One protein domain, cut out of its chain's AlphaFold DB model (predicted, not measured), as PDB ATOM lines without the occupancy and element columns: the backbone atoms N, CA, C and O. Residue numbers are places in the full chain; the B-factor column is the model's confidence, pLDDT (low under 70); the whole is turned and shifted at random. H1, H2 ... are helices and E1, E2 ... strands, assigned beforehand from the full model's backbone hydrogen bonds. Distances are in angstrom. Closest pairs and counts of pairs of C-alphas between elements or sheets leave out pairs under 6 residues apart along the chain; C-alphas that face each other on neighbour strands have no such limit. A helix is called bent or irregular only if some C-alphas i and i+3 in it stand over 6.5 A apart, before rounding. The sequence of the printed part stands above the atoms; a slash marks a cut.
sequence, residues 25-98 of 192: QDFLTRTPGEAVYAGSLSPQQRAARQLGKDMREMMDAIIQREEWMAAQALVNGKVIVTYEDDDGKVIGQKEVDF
ATOM      1  N   GLN A  25     -42.028 -38.737  39.715       72.56
ATOM      2  CA  GLN A  25     -41.413 -37.802  40.670       72.56
ATOM      3  C   GLN A  25     -41.117 -36.431  40.043       72.56
ATOM      4  O   GLN A  25     -41.260 -35.411  40.716       72.56
ATOM      5  N   ASP A  26     -40.798 -36.399  38.746       69.44
ATOM      6  CA  ASP A  26     -40.438 -35.174  38.027       69.44
ATOM      7  C   ASP A  26     -41.636 -34.209  37.909       69.44
ATOM      8  O   ASP A  26     -41.459 -33.002  37.766       69.44
ATOM      9  N   PHE A  27     -42.868 -34.717  38.046       68.25
ATOM     10  CA  PHE A  27     -44.121 -33.954  37.903       68.25
ATOM     11  C   PHE A  27     -44.806 -33.593  39.221       68.25
ATOM     12  O   PHE A  27     -45.775 -32.826  39.239       68.25
ATOM     13  N   LEU A  28     -44.327 -34.165  40.324       68.75
ATOM     14  CA  LEU A  28     -44.810 -33.868  41.671       68.75
ATOM     15  C   LEU A  28     -44.267 -32.529  42.181       68.75
ATOM     16  O   LEU A  28     -44.892 -31.892  43.029       68.75
ATOM     17  N   THR A  29     -43.129 -32.084  41.645       70.19
ATOM     18  CA  THR A  29     -42.508 -30.813  42.016       70.19
ATOM     19  C   THR A  29     -43.061 -29.649  41.188       70.19
ATOM     20  O   THR A  29     -43.439 -29.793  40.026       70.19
ATOM     21  N   ARG A  30     -43.159 -28.474  41.818       68.06
ATOM     22  CA  ARG A  30     -43.633 -27.238  41.177       68.06
ATOM     23  C   ARG A  30     -42.671 -26.792  40.074       68.06
ATOM     24  O   ARG A  30     -41.459 -26.773  40.293       68.06
ATOM     25  N   THR A  31     -43.201 -26.363  38.929       71.12
ATOM     26  CA  THR A  31     -42.382 -25.742  37.876       71.12
ATOM     27  C   THR A  31     -42.236 -24.226  38.096       71.12
ATOM     28  O   THR A  31     -43.144 -23.600  38.654       71.12
ATOM     29  N   PRO A  32     -41.103 -23.601  37.707       70.25
ATOM     30  CA  PRO A  32     -40.932 -22.150  37.803       70.25
ATOM     31  C   PRO A  32     -42.051 -21.396  37.063       70.25
ATOM     32  O   PRO A  32     -42.353 -21.716  35.916       70.25
ATOM     33  N   GLY A  33     -42.665 -20.401  37.714       69.81
ATOM     34  CA  GLY A  33     -43.784 -19.620  37.158       69.81
ATOM     35  C   GLY A  33     -45.184 -20.060  37.612       69.81
ATOM     36  O   GLY A  33     -46.169 -19.445  37.214       69.81
ATOM     37  N   GLU A  34     -45.296 -21.090  38.456       71.94
ATOM     38  CA  GLU A  34     -46.553 -21.427  39.138       71.94
ATOM     39  C   GLU A  34     -46.822 -20.499  40.336       71.94
ATOM     40  O   GLU A  34     -45.902 -20.117  41.066       71.94
ATOM     41  N   ALA A  35     -48.094 -20.139  40.550       68.75
ATOM     42  CA  ALA A  35     -48.502 -19.304  41.678       68.75
ATOM     43  C   ALA A  35     -48.241 -20.029  43.011       68.75
ATOM     44  O   ALA A  35     -48.600 -21.191  43.183       68.75
ATOM     45  N   VAL A  36     -47.636 -19.329  43.978       62.06
ATOM     46  CA  VAL A  36     -47.167 -19.920  45.251       62.06
ATOM     47  C   VAL A  36     -48.317 -20.417  46.138       62.06
ATOM     48  O   VAL A  36     -48.135 -21.368  46.892       62.06
ATOM     49  N   TYR A  37     -49.495 -19.795  46.038       58.84
ATOM     50  CA  TYR A  37     -50.594 -19.976  46.998       58.84
ATOM     51  C   TYR A  37     -51.874 -20.587  46.416       58.84
ATOM     52  O   TYR A  37     -52.781 -20.919  47.172       58.84
ATOM     53  N   ALA A  38     -51.958 -20.777  45.099       55.41
ATOM     54  CA  ALA A  38     -53.116 -21.388  44.456       55.41
ATOM     55  C   ALA A  38     -52.635 -22.515  43.546       55.41
ATOM     56  O   ALA A  38     -51.767 -22.290  42.706       55.41
ATOM     57  N   GLY A  39     -53.182 -23.720  43.723       59.97
ATOM     58  CA  GLY A  39     -52.873 -24.914  42.932       59.97
ATOM     59  C   GLY A  39     -53.258 -24.758  41.458       59.97
ATOM     60  O   GLY A  39     -54.239 -25.336  41.008       59.97
ATOM     61  N   SER A  40     -52.499 -23.956  40.712       62.31
ATOM     62  CA  SER A  40     -52.880 -23.473  39.385       62.31
ATOM     63  C   SER A  40     -52.695 -24.502  38.269       62.31
ATOM     64  O   SER A  40     -53.269 -24.327  37.200       62.31
ATOM     65  N   LEU A  41     -51.902 -25.558  38.486       67.25
ATOM     66  CA  LEU A  41     -51.769 -26.676  37.551       67.25
ATOM     67  C   LEU A  41     -51.914 -28.016  38.275       67.25
ATOM     68  O   LEU A  41     -51.266 -28.260  39.297       67.25
ATOM     69  N   SER A  42     -52.718 -28.916  37.707       78.06
ATOM     70  CA  SER A  42     -52.748 -30.312  38.148       78.06
ATOM     71  C   SER A  42     -51.436 -31.023  37.773       78.06
ATOM     72  O   SER A  42     -50.795 -30.648  36.785       78.06
ATOM     73  N   PRO A  43     -51.031 -32.092  38.488       75.81
ATOM     74  CA  PRO A  43     -49.880 -32.908  38.090       75.81
ATOM     75  C   PRO A  43     -49.963 -33.404  36.636       75.81
ATOM     76  O   PRO A  43     -48.949 -33.490  35.953       75.81
ATOM     77  N   GLN A  44     -51.177 -33.651  36.129       80.31
ATOM     78  CA  GLN A  44     -51.415 -34.030  34.732       80.31
ATOM     79  C   GLN A  44     -51.104 -32.884  33.756       80.31
ATOM     80  O   GLN A  44     -50.463 -33.108  32.733       80.31
ATOM     81  N   GLN A  45     -51.499 -31.648  34.075       81.62
ATOM     82  CA  GLN A  45     -51.174 -30.478  33.251       81.62
ATOM     83  C   GLN A  45     -49.669 -30.167  33.262       81.62
ATOM     84  O   GLN A  45     -49.119 -29.771  32.233       81.62
ATOM     85  N   ARG A  46     -48.983 -30.389  34.394       78.69
ATOM     86  CA  ARG A  46     -47.514 -30.288  34.477       78.69
ATOM     87  C   ARG A  46     -46.829 -31.340  33.613       78.69
ATOM     88  O   ARG A  46     -45.947 -30.996  32.829       78.69
ATOM     89  N   ALA A  47     -47.279 -32.592  33.706       80.94
ATOM     90  CA  ALA A  47     -46.760 -33.689  32.897       80.94
ATOM     91  C   ALA A  47     -46.928 -33.419  31.394       80.94
ATOM     92  O   ALA A  47     -45.974 -33.568  30.636       80.94
ATOM     93  N   ALA A  48     -48.097 -32.928  30.967       83.88
ATOM     94  CA  ALA A  48     -48.343 -32.567  29.571       83.88
ATOM     95  C   ALA A  48     -47.422 -31.435  29.075       83.88
ATOM     96  O   ALA A  48     -46.892 -31.502  27.965       83.88
ATOM     97  N   ARG A  49     -47.184 -30.404  29.900       83.19
ATOM     98  CA  ARG A  49     -46.275 -29.296  29.557       83.19
ATOM     99  C   ARG A  49     -44.828 -29.766  29.418       83.19
ATOM    100  O   ARG A  49     -44.157 -29.370  28.466       83.19
ATOM    101  N   GLN A  50     -44.354 -30.577  30.359       83.69
ATOM    102  CA  GLN A  50     -42.995 -31.106  30.324       83.69
ATOM    103  C   GLN A  50     -42.805 -32.046  29.134       83.69
ATOM    104  O   GLN A  50     -41.828 -31.896  28.415       83.69
ATOM    105  N   LEU A  51     -43.784 -32.909  28.845       86.06
ATOM    106  CA  LEU A  51     -43.766 -33.758  27.655       86.06
ATOM    107  C   LEU A  51     -43.650 -32.926  26.369       86.06
ATOM    108  O   LEU A  51     -42.812 -33.219  25.524       86.06
ATOM    109  N   GLY A  52     -44.411 -31.834  26.242       88.12
ATOM    110  CA  GLY A  52     -44.283 -30.927  25.096       88.12
ATOM    111  C   GLY A  52     -42.926 -30.213  25.018       88.12
ATOM    112  O   GLY A  52     -42.454 -29.885  23.930       88.12
ATOM    113  N   LYS A  53     -42.271 -29.958  26.157       87.38
ATOM    114  CA  LYS A  53     -40.903 -29.424  26.192       87.38
ATOM    115  C   LYS A  53     -39.887 -30.481  25.763       87.38
ATOM    116  O   LYS A  53     -39.084 -30.195  24.886       87.38
ATOM    117  N   ASP A  54     -39.984 -31.689  26.306       88.69
ATOM    118  CA  ASP A  54     -39.100 -32.806  25.977       88.69
ATOM    119  C   ASP A  54     -39.206 -33.168  24.490       88.69
ATOM    120  O   ASP A  54     -38.188 -33.370  23.837       88.69
ATOM    121  N   MET A  55     -40.417 -33.180  23.920       88.69
ATOM    122  CA  MET A  55     -40.616 -33.393  22.481       88.69
ATOM    123  C   MET A  55     -39.907 -32.333  21.636       88.69
ATOM    124  O   MET A  55     -39.264 -32.685  20.651       88.69
ATOM    125  N   ARG A  56     -39.980 -31.055  22.026       91.38
ATOM    126  CA  ARG A  56     -39.264 -29.977  21.325       91.38
ATOM    127  C   ARG A  56     -37.752 -30.128  21.444       91.38
ATOM    128  O   ARG A  56     -37.080 -30.100  20.425       91.38
ATOM    129  N   GLU A  57     -37.235 -30.384  22.646       89.88
ATOM    130  CA  GLU A  57     -35.799 -30.616  22.860       89.88
ATOM    131  C   GLU A  57     -35.284 -31.804  22.026       89.88
ATOM    132  O   GLU A  57     -34.204 -31.734  21.443       89.88
ATOM    133  N   MET A  58     -36.063 -32.886  21.923       88.12
ATOM    134  CA  MET A  58     -35.710 -34.045  21.096       88.12
ATOM    135  C   MET A  58     -35.724 -33.724  19.595       88.12
ATOM    136  O   MET A  58     -34.856 -34.208  18.872       88.12
ATOM    137  N   MET A  59     -36.669 -32.906  19.119       89.69
ATOM    138  CA  MET A  59     -36.672 -32.433  17.728       89.69
ATOM    139  C   MET A  59     -35.477 -31.518  17.441       89.69
ATOM    140  O   MET A  59     -34.804 -31.700  16.429       89.69
ATOM    141  N   ASP A  60     -35.165 -30.595  18.349       91.06
ATOM    142  CA  ASP A  60     -34.019 -29.694  18.216       91.06
ATOM    143  C   ASP A  60     -32.698 -30.476  18.175       91.06
ATOM    144  O   ASP A  60     -31.812 -30.149  17.388       91.06
ATOM    145  N   ALA A  61     -32.571 -31.550  18.960       87.88
ATOM    146  CA  ALA A  61     -31.398 -32.425  18.926       87.88
ATOM    147  C   ALA A  61     -31.211 -33.117  17.562       87.88
ATOM    148  O   ALA A  61     -30.078 -33.276  17.101       87.88
ATOM    149  N   ILE A  62     -32.306 -33.507  16.899       87.44
ATOM    150  CA  ILE A  62     -32.257 -34.086  15.547       87.44
ATOM    151  C   ILE A  62     -31.788 -33.026  14.546       87.44
ATOM    152  O   ILE A  62     -30.828 -33.269  13.816       87.44
ATOM    153  N   ILE A  63     -32.390 -31.834  14.579       90.88
ATOM    154  CA  ILE A  63     -32.035 -30.721  13.686       90.88
ATOM    155  C   ILE A  63     -30.563 -30.324  13.865       90.88
ATOM    156  O   ILE A  63     -29.845 -30.150  12.887       90.88
ATOM    157  N   GLN A  64     -30.072 -30.234  15.104       88.81
ATOM    158  CA  GLN A  64     -28.667 -29.907  15.373       88.81
ATOM    159  C   GLN A  64     -27.703 -30.947  14.801       88.81
ATOM    160  O   GLN A  64     -26.626 -30.593  14.324       88.81
ATOM    161  N   ARG A  65     -28.073 -32.230  14.831       86.62
ATOM    162  CA  ARG A  65     -27.251 -33.295  14.252       86.62
ATOM    163  C   ARG A  65     -27.256 -33.246  12.728       86.62
ATOM    164  O   ARG A  65     -26.205 -33.447  12.126       86.62
ATOM    165  N   GLU A  66     -28.403 -32.970  12.113       88.38
ATOM    166  CA  GLU A  66     -28.508 -32.740  10.667       88.38
ATOM    167  C   GLU A  66     -27.643 -31.554  10.236       88.38
ATOM    168  O   GLU A  66     -26.834 -31.689   9.318       88.38
ATOM    169  N   GLU A  67     -27.728 -30.440  10.961       88.88
ATOM    170  CA  GLU A  67     -26.939 -29.238  10.695       88.88
ATOM    171  C   GLU A  67     -25.439 -29.495  10.877       88.88
ATOM    172  O   GLU A  67     -24.623 -29.092  10.050       88.88
ATOM    173  N   TRP A  68     -25.054 -30.237  11.918       88.31
ATOM    174  CA  TRP A  68     -23.662 -30.631  12.131       88.31
ATOM    175  C   TRP A  68     -23.134 -31.509  10.988       88.31
ATOM    176  O   TRP A  68     -22.020 -31.287  10.510       88.31
ATOM    177  N   MET A  69     -23.931 -32.468  10.502       87.12
ATOM    178  CA  MET A  69     -23.558 -33.295   9.349       87.12
ATOM    179  C   MET A  69     -23.456 -32.459   8.067       87.12
ATOM    180  O   MET A  69     -22.504 -32.632   7.308       87.12
ATOM    181  N   ALA A  70     -24.383 -31.526   7.839       87.44
ATOM    182  CA  ALA A  70     -24.340 -30.615   6.699       87.44
ATOM    183  C   ALA A  70     -23.096 -29.710   6.738       87.44
ATOM    184  O   ALA A  70     -22.400 -29.566   5.732       87.44
ATOM    185  N   ALA A  71     -22.759 -29.167   7.911       87.56
ATOM    186  CA  ALA A  71     -21.566 -28.352   8.110       87.56
ATOM    187  C   ALA A  71     -20.275 -29.147   7.847       87.56
ATOM    188  O   ALA A  71     -19.372 -28.656   7.169       87.56
ATOM    189  N   GLN A  72     -20.190 -30.393   8.324       88.56
ATOM    190  CA  GLN A  72     -19.045 -31.262   8.038       88.56
ATOM    191  C   GLN A  72     -18.919 -31.604   6.556       88.56
ATOM    192  O   GLN A  72     -17.816 -31.527   6.008       88.56
ATOM    193  N   ALA A  73     -20.036 -31.930   5.900       87.81
ATOM    194  CA  ALA A  73     -20.062 -32.205   4.469       87.81
ATOM    195  C   ALA A  73     -19.541 -31.008   3.668       87.81
ATOM    196  O   ALA A  73     -18.735 -31.185   2.759       87.81
ATOM    197  N   LEU A  74     -19.955 -29.792   4.036       86.12
ATOM    198  CA  LEU A  74     -19.575 -28.567   3.338       86.12
ATOM    199  C   LEU A  74     -18.096 -28.210   3.531       86.12
ATOM    200  O   LEU A  74     -17.445 -27.788   2.580       86.12
ATOM    201  N   VAL A  75     -17.559 -28.364   4.746       85.06
ATOM    202  CA  VAL A  75     -16.186 -27.938   5.069       85.06
ATOM    203  C   VAL A  75     -15.152 -28.990   4.672       85.06
ATOM    204  O   VAL A  75     -14.142 -28.669   4.048       85.06
ATOM    205  N   ASN A  76     -15.392 -30.251   5.029       85.44
ATOM    206  CA  ASN A  76     -14.410 -31.319   4.854       85.44
ATOM    207  C   ASN A  76     -14.639 -32.129   3.573       85.44
ATOM    208  O   ASN A  76     -13.768 -32.915   3.192       85.44
ATOM    209  N   GLY A  77     -15.810 -31.998   2.940       83.88
ATOM    210  CA  GLY A  77     -16.239 -32.894   1.865       83.88
ATOM    211  C   GLY A  77     -16.482 -34.327   2.341       83.88
ATOM    212  O   GLY A  77     -16.607 -35.230   1.523       83.88
ATOM    213  N   LYS A  78     -16.502 -34.546   3.659       87.88
ATOM    214  CA  LYS A  78     -16.581 -35.852   4.314       87.88
ATOM    215  C   LYS A  78     -17.408 -35.717   5.581       87.88
ATOM    216  O   LYS A  78     -17.258 -34.737   6.312       87.88
ATOM    217  N   VAL A  79     -18.239 -36.710   5.863       88.44
ATOM    218  CA  VAL A  79     -19.028 -36.784   7.100       88.44
ATOM    219  C   VAL A  79     -18.722 -38.088   7.807       88.44
ATOM    220  O   VAL A  79     -18.797 -39.163   7.212       88.44
ATOM    221  N   ILE A  80     -18.413 -38.000   9.100       86.81
ATOM    222  CA  ILE A  80     -18.242 -39.181   9.946       86.81
ATOM    223  C   ILE A  80     -19.578 -39.460  10.619       86.81
ATOM    224  O   ILE A  80     -19.972 -38.809  11.588       86.81
ATOM    225  N   VAL A  81     -20.289 -40.451  10.096       83.81
ATOM    226  CA  VAL A  81     -21.563 -40.886  10.650       83.81
ATOM    227  C   VAL A  81     -21.289 -41.878  11.772       83.81
ATOM    228  O   VAL A  81     -20.835 -43.002  11.549       83.81
ATOM    229  N   THR A  82     -21.558 -41.449  13.001       82.12
ATOM    230  CA  THR A  82     -21.427 -42.292  14.193       82.12
ATOM    231  C   THR A  82     -22.699 -43.114  14.396       82.12
ATOM    232  O   THR A  82     -23.805 -42.571  14.335       82.12
ATOM    233  N   TYR A  83     -22.536 -44.418  14.623       76.69
ATOM    234  CA  TYR A  83     -23.608 -45.332  15.005       76.69
ATOM    235  C   TYR A  83     -23.761 -45.296  16.520       76.69
ATOM    236  O   TYR A  83     -22.809 -45.595  17.240       76.69
ATOM    237  N   GLU A  84     -24.953 -44.960  16.993       77.19
ATOM    238  CA  GLU A  84     -25.308 -44.984  18.410       77.19
ATOM    239  C   GLU A  84     -26.361 -46.063  18.668       77.19
ATOM    240  O   GLU A  84     -27.220 -46.310  17.821       77.19
ATOM    241  N   ASP A  85     -26.264 -46.713  19.825       69.19
ATOM    242  CA  ASP A  85     -27.305 -47.586  20.368       69.19
ATOM    243  C   ASP A  85     -28.514 -46.764  20.827       69.19
ATOM    244  O   ASP A  85     -28.422 -45.547  21.005       69.19
ATOM    245  N   ASP A  86     -29.620 -47.434  21.144       69.00
ATOM    246  CA  ASP A  86     -30.805 -46.811  21.729       69.00
ATOM    247  C   ASP A  86     -30.472 -46.058  23.032       69.00
ATOM    248  O   ASP A  86     -31.204 -45.151  23.416       69.00
ATOM    249  N   ASP A  87     -29.400 -46.427  23.744       67.50
ATOM    250  CA  ASP A  87     -28.906 -45.752  24.957       67.50
ATOM    251  C   ASP A  87     -27.871 -44.638  24.684       67.50
ATOM    252  O   ASP A  87     -27.262 -44.116  25.617       67.50
ATOM    253  N   GLY A  88     -27.647 -44.261  23.419       66.81
ATOM    254  CA  GLY A  88     -26.696 -43.214  23.024       66.81
ATOM    255  C   GLY A  88     -25.226 -43.645  23.078       66.81
ATOM    256  O   GLY A  88     -24.321 -42.815  22.991       66.81
ATOM    257  N   LYS A  89     -24.955 -44.946  23.237       72.88
ATOM    258  CA  LYS A  89     -23.593 -45.489  23.240       72.88
ATOM    259  C   LYS A  89     -23.095 -45.668  21.813       72.88
ATOM    260  O   LYS A  89     -23.764 -46.300  21.008       72.88
ATOM    261  N   VAL A  90     -21.891 -45.187  21.515       75.06
ATOM    262  CA  VAL A  90     -21.274 -45.373  20.196       75.06
ATOM    263  C   VAL A  90     -20.953 -46.853  19.958       75.06
ATOM    264  O   VAL A  90     -20.164 -47.448  20.693       75.06
ATOM    265  N   ILE A  91     -21.564 -47.441  18.928       75.00
ATOM    266  CA  ILE A  91     -21.355 -48.832  18.490       75.00
ATOM    267  C   ILE A  91     -20.336 -48.894  17.339       75.00
ATOM    268  O   ILE A  91     -19.662 -49.904  17.150       75.00
ATOM    269  N   GLY A  92     -20.168 -47.807  16.584       76.56
ATOM    270  CA  GLY A  92     -19.168 -47.725  15.524       76.56
ATOM    271  C   GLY A  92     -19.198 -46.387  14.797       76.56
ATOM    272  O   GLY A  92     -19.988 -45.505  15.131       76.56
ATOM    273  N   GLN A  93     -18.408 -46.265  13.733       82.56
ATOM    274  CA  GLN A  93     -18.394 -45.092  12.855       82.56
ATOM    275  C   GLN A  93     -18.253 -45.515  11.391       82.56
ATOM    276  O   GLN A  93     -17.621 -46.528  11.092       82.56
ATOM    277  N   LYS A  94     -18.850 -44.754  10.472       81.44
ATOM    278  CA  LYS A  94     -18.617 -44.878   9.032       81.44
ATOM    279  C   LYS A  94     -18.391 -43.505   8.427       81.44
ATOM    280  O   LYS A  94     -19.174 -42.587   8.639       81.44
ATOM    281  N   GLU A  95     -17.321 -43.402   7.658       85.50
ATOM    282  CA  GLU A  95     -17.024 -42.223   6.860       85.50
ATOM    283  C   GLU A  95     -17.820 -42.276   5.552       85.50
ATOM    284  O   GLU A  95     -17.883 -43.315   4.888       85.50
ATOM    285  N   VAL A  96     -18.458 -41.160   5.215       85.88
ATOM    286  CA  VAL A  96     -19.068 -40.900   3.912       85.88
ATOM    287  C   VAL A  96     -18.236 -39.811   3.251       85.88
ATOM    288  O   VAL A  96     -18.197 -38.684   3.746       85.88
ATOM    289  N   ASP A  97     -17.550 -40.162   2.166       87.12
ATOM    290  CA  ASP A  97     -16.691 -39.253   1.410       87.12
ATOM    291  C   ASP A  97     -17.417 -38.774   0.149       87.12
ATOM    292  O   ASP A  97     -17.856 -39.581  -0.670       87.12
ATOM    293  N   PHE A  98     -17.551 -37.458  -0.010       85.81
ATOM    294  CA  PHE A  98     -18.134 -36.835  -1.201       85.81
ATOM    295  C   PHE A  98     -17.089 -36.549  -2.287       85.81
ATOM    296  O   PHE A  98     -17.404 -35.898  -3.281       85.81
TER     297      PHE A  98
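What this domain is: This is residues 25 to 98 of the 192 residues of the protein "Phage major capsid protein E" of Candidatus Kentron sp. FW (UniProt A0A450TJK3). A two-stranded hairpin, E1 and E2, is joined to one end of a single long helix, H1, and folds back from it, so that helix and hairpin make an open V. At the other end of H1 lies a loose stretch, residues 25 to 42, with no named element, of which residues 32 to 38 stick out free; H1 makes most of the length. The printed part has 74 residues, with one named helix and two named strands in the order H1, E1, E2; the sheet, E1 - E2, is antiparallel, and the class is mixed, helices and strands. The whole is extended, with a radius of gyration of the C-alphas of 19.6 A, and its outline is a rod spanning 60 by 24 by 14 A.

Where its parts are: Strand E1 is residues 78 to 84, 18.9 A from first to last C-alpha. Strand E2 is residues 90 to 97, 20.3 A long in the same measure, and its last C-alpha, that of Asp 97, is at (-16.691, -39.253, 1.410). Helix H1 is residues 43 to 76, 48.6 A from first to last C-alpha; C-alpha 43 is at (-49.880, -32.908, 38.090) and C-alpha 76 at (-14.410, -31.319, 4.854).

How they stand to each other: E1 and E2 are a hairpin of antiparallel neighbour strands, with an angle of 160 degrees between their N-to-C directions. N 81 and O 94 are 2.8 A apart and N 96 and O 79 are 2.8 A apart, both within hydrogen-bond range. The C-alphas of Thr 82 and Gln 93 face each other at 4.3 A. H1 and E1 have 6 pairs of C-alphas within 8 A, the closest being those of Ala 73 and Val 79, 5.4 A apart, while their centres are 18.1 A apart. H1 and E2 are apart, but only just, with their closest C-alphas at 8.4 A. Residues 51 to 67, which belong to H1, stand free. H1 is neither bent nor irregular, and in it every O i to N i+4 pair is within hydrogen-bond range.

The domain as a whole: The two C-alphas farthest apart, those of Tyr 37 and Phe 98, are 60.5 A apart. The printed part has no cut, and both links, H1 to E1 with 1 residue between and E1 to E2 with 5, are tight. The mean pLDDT of the printed part is 79.7; it is under 70 at residues 26 to 28, 30, 33, 35 to 41 and 85 to 88 of the model.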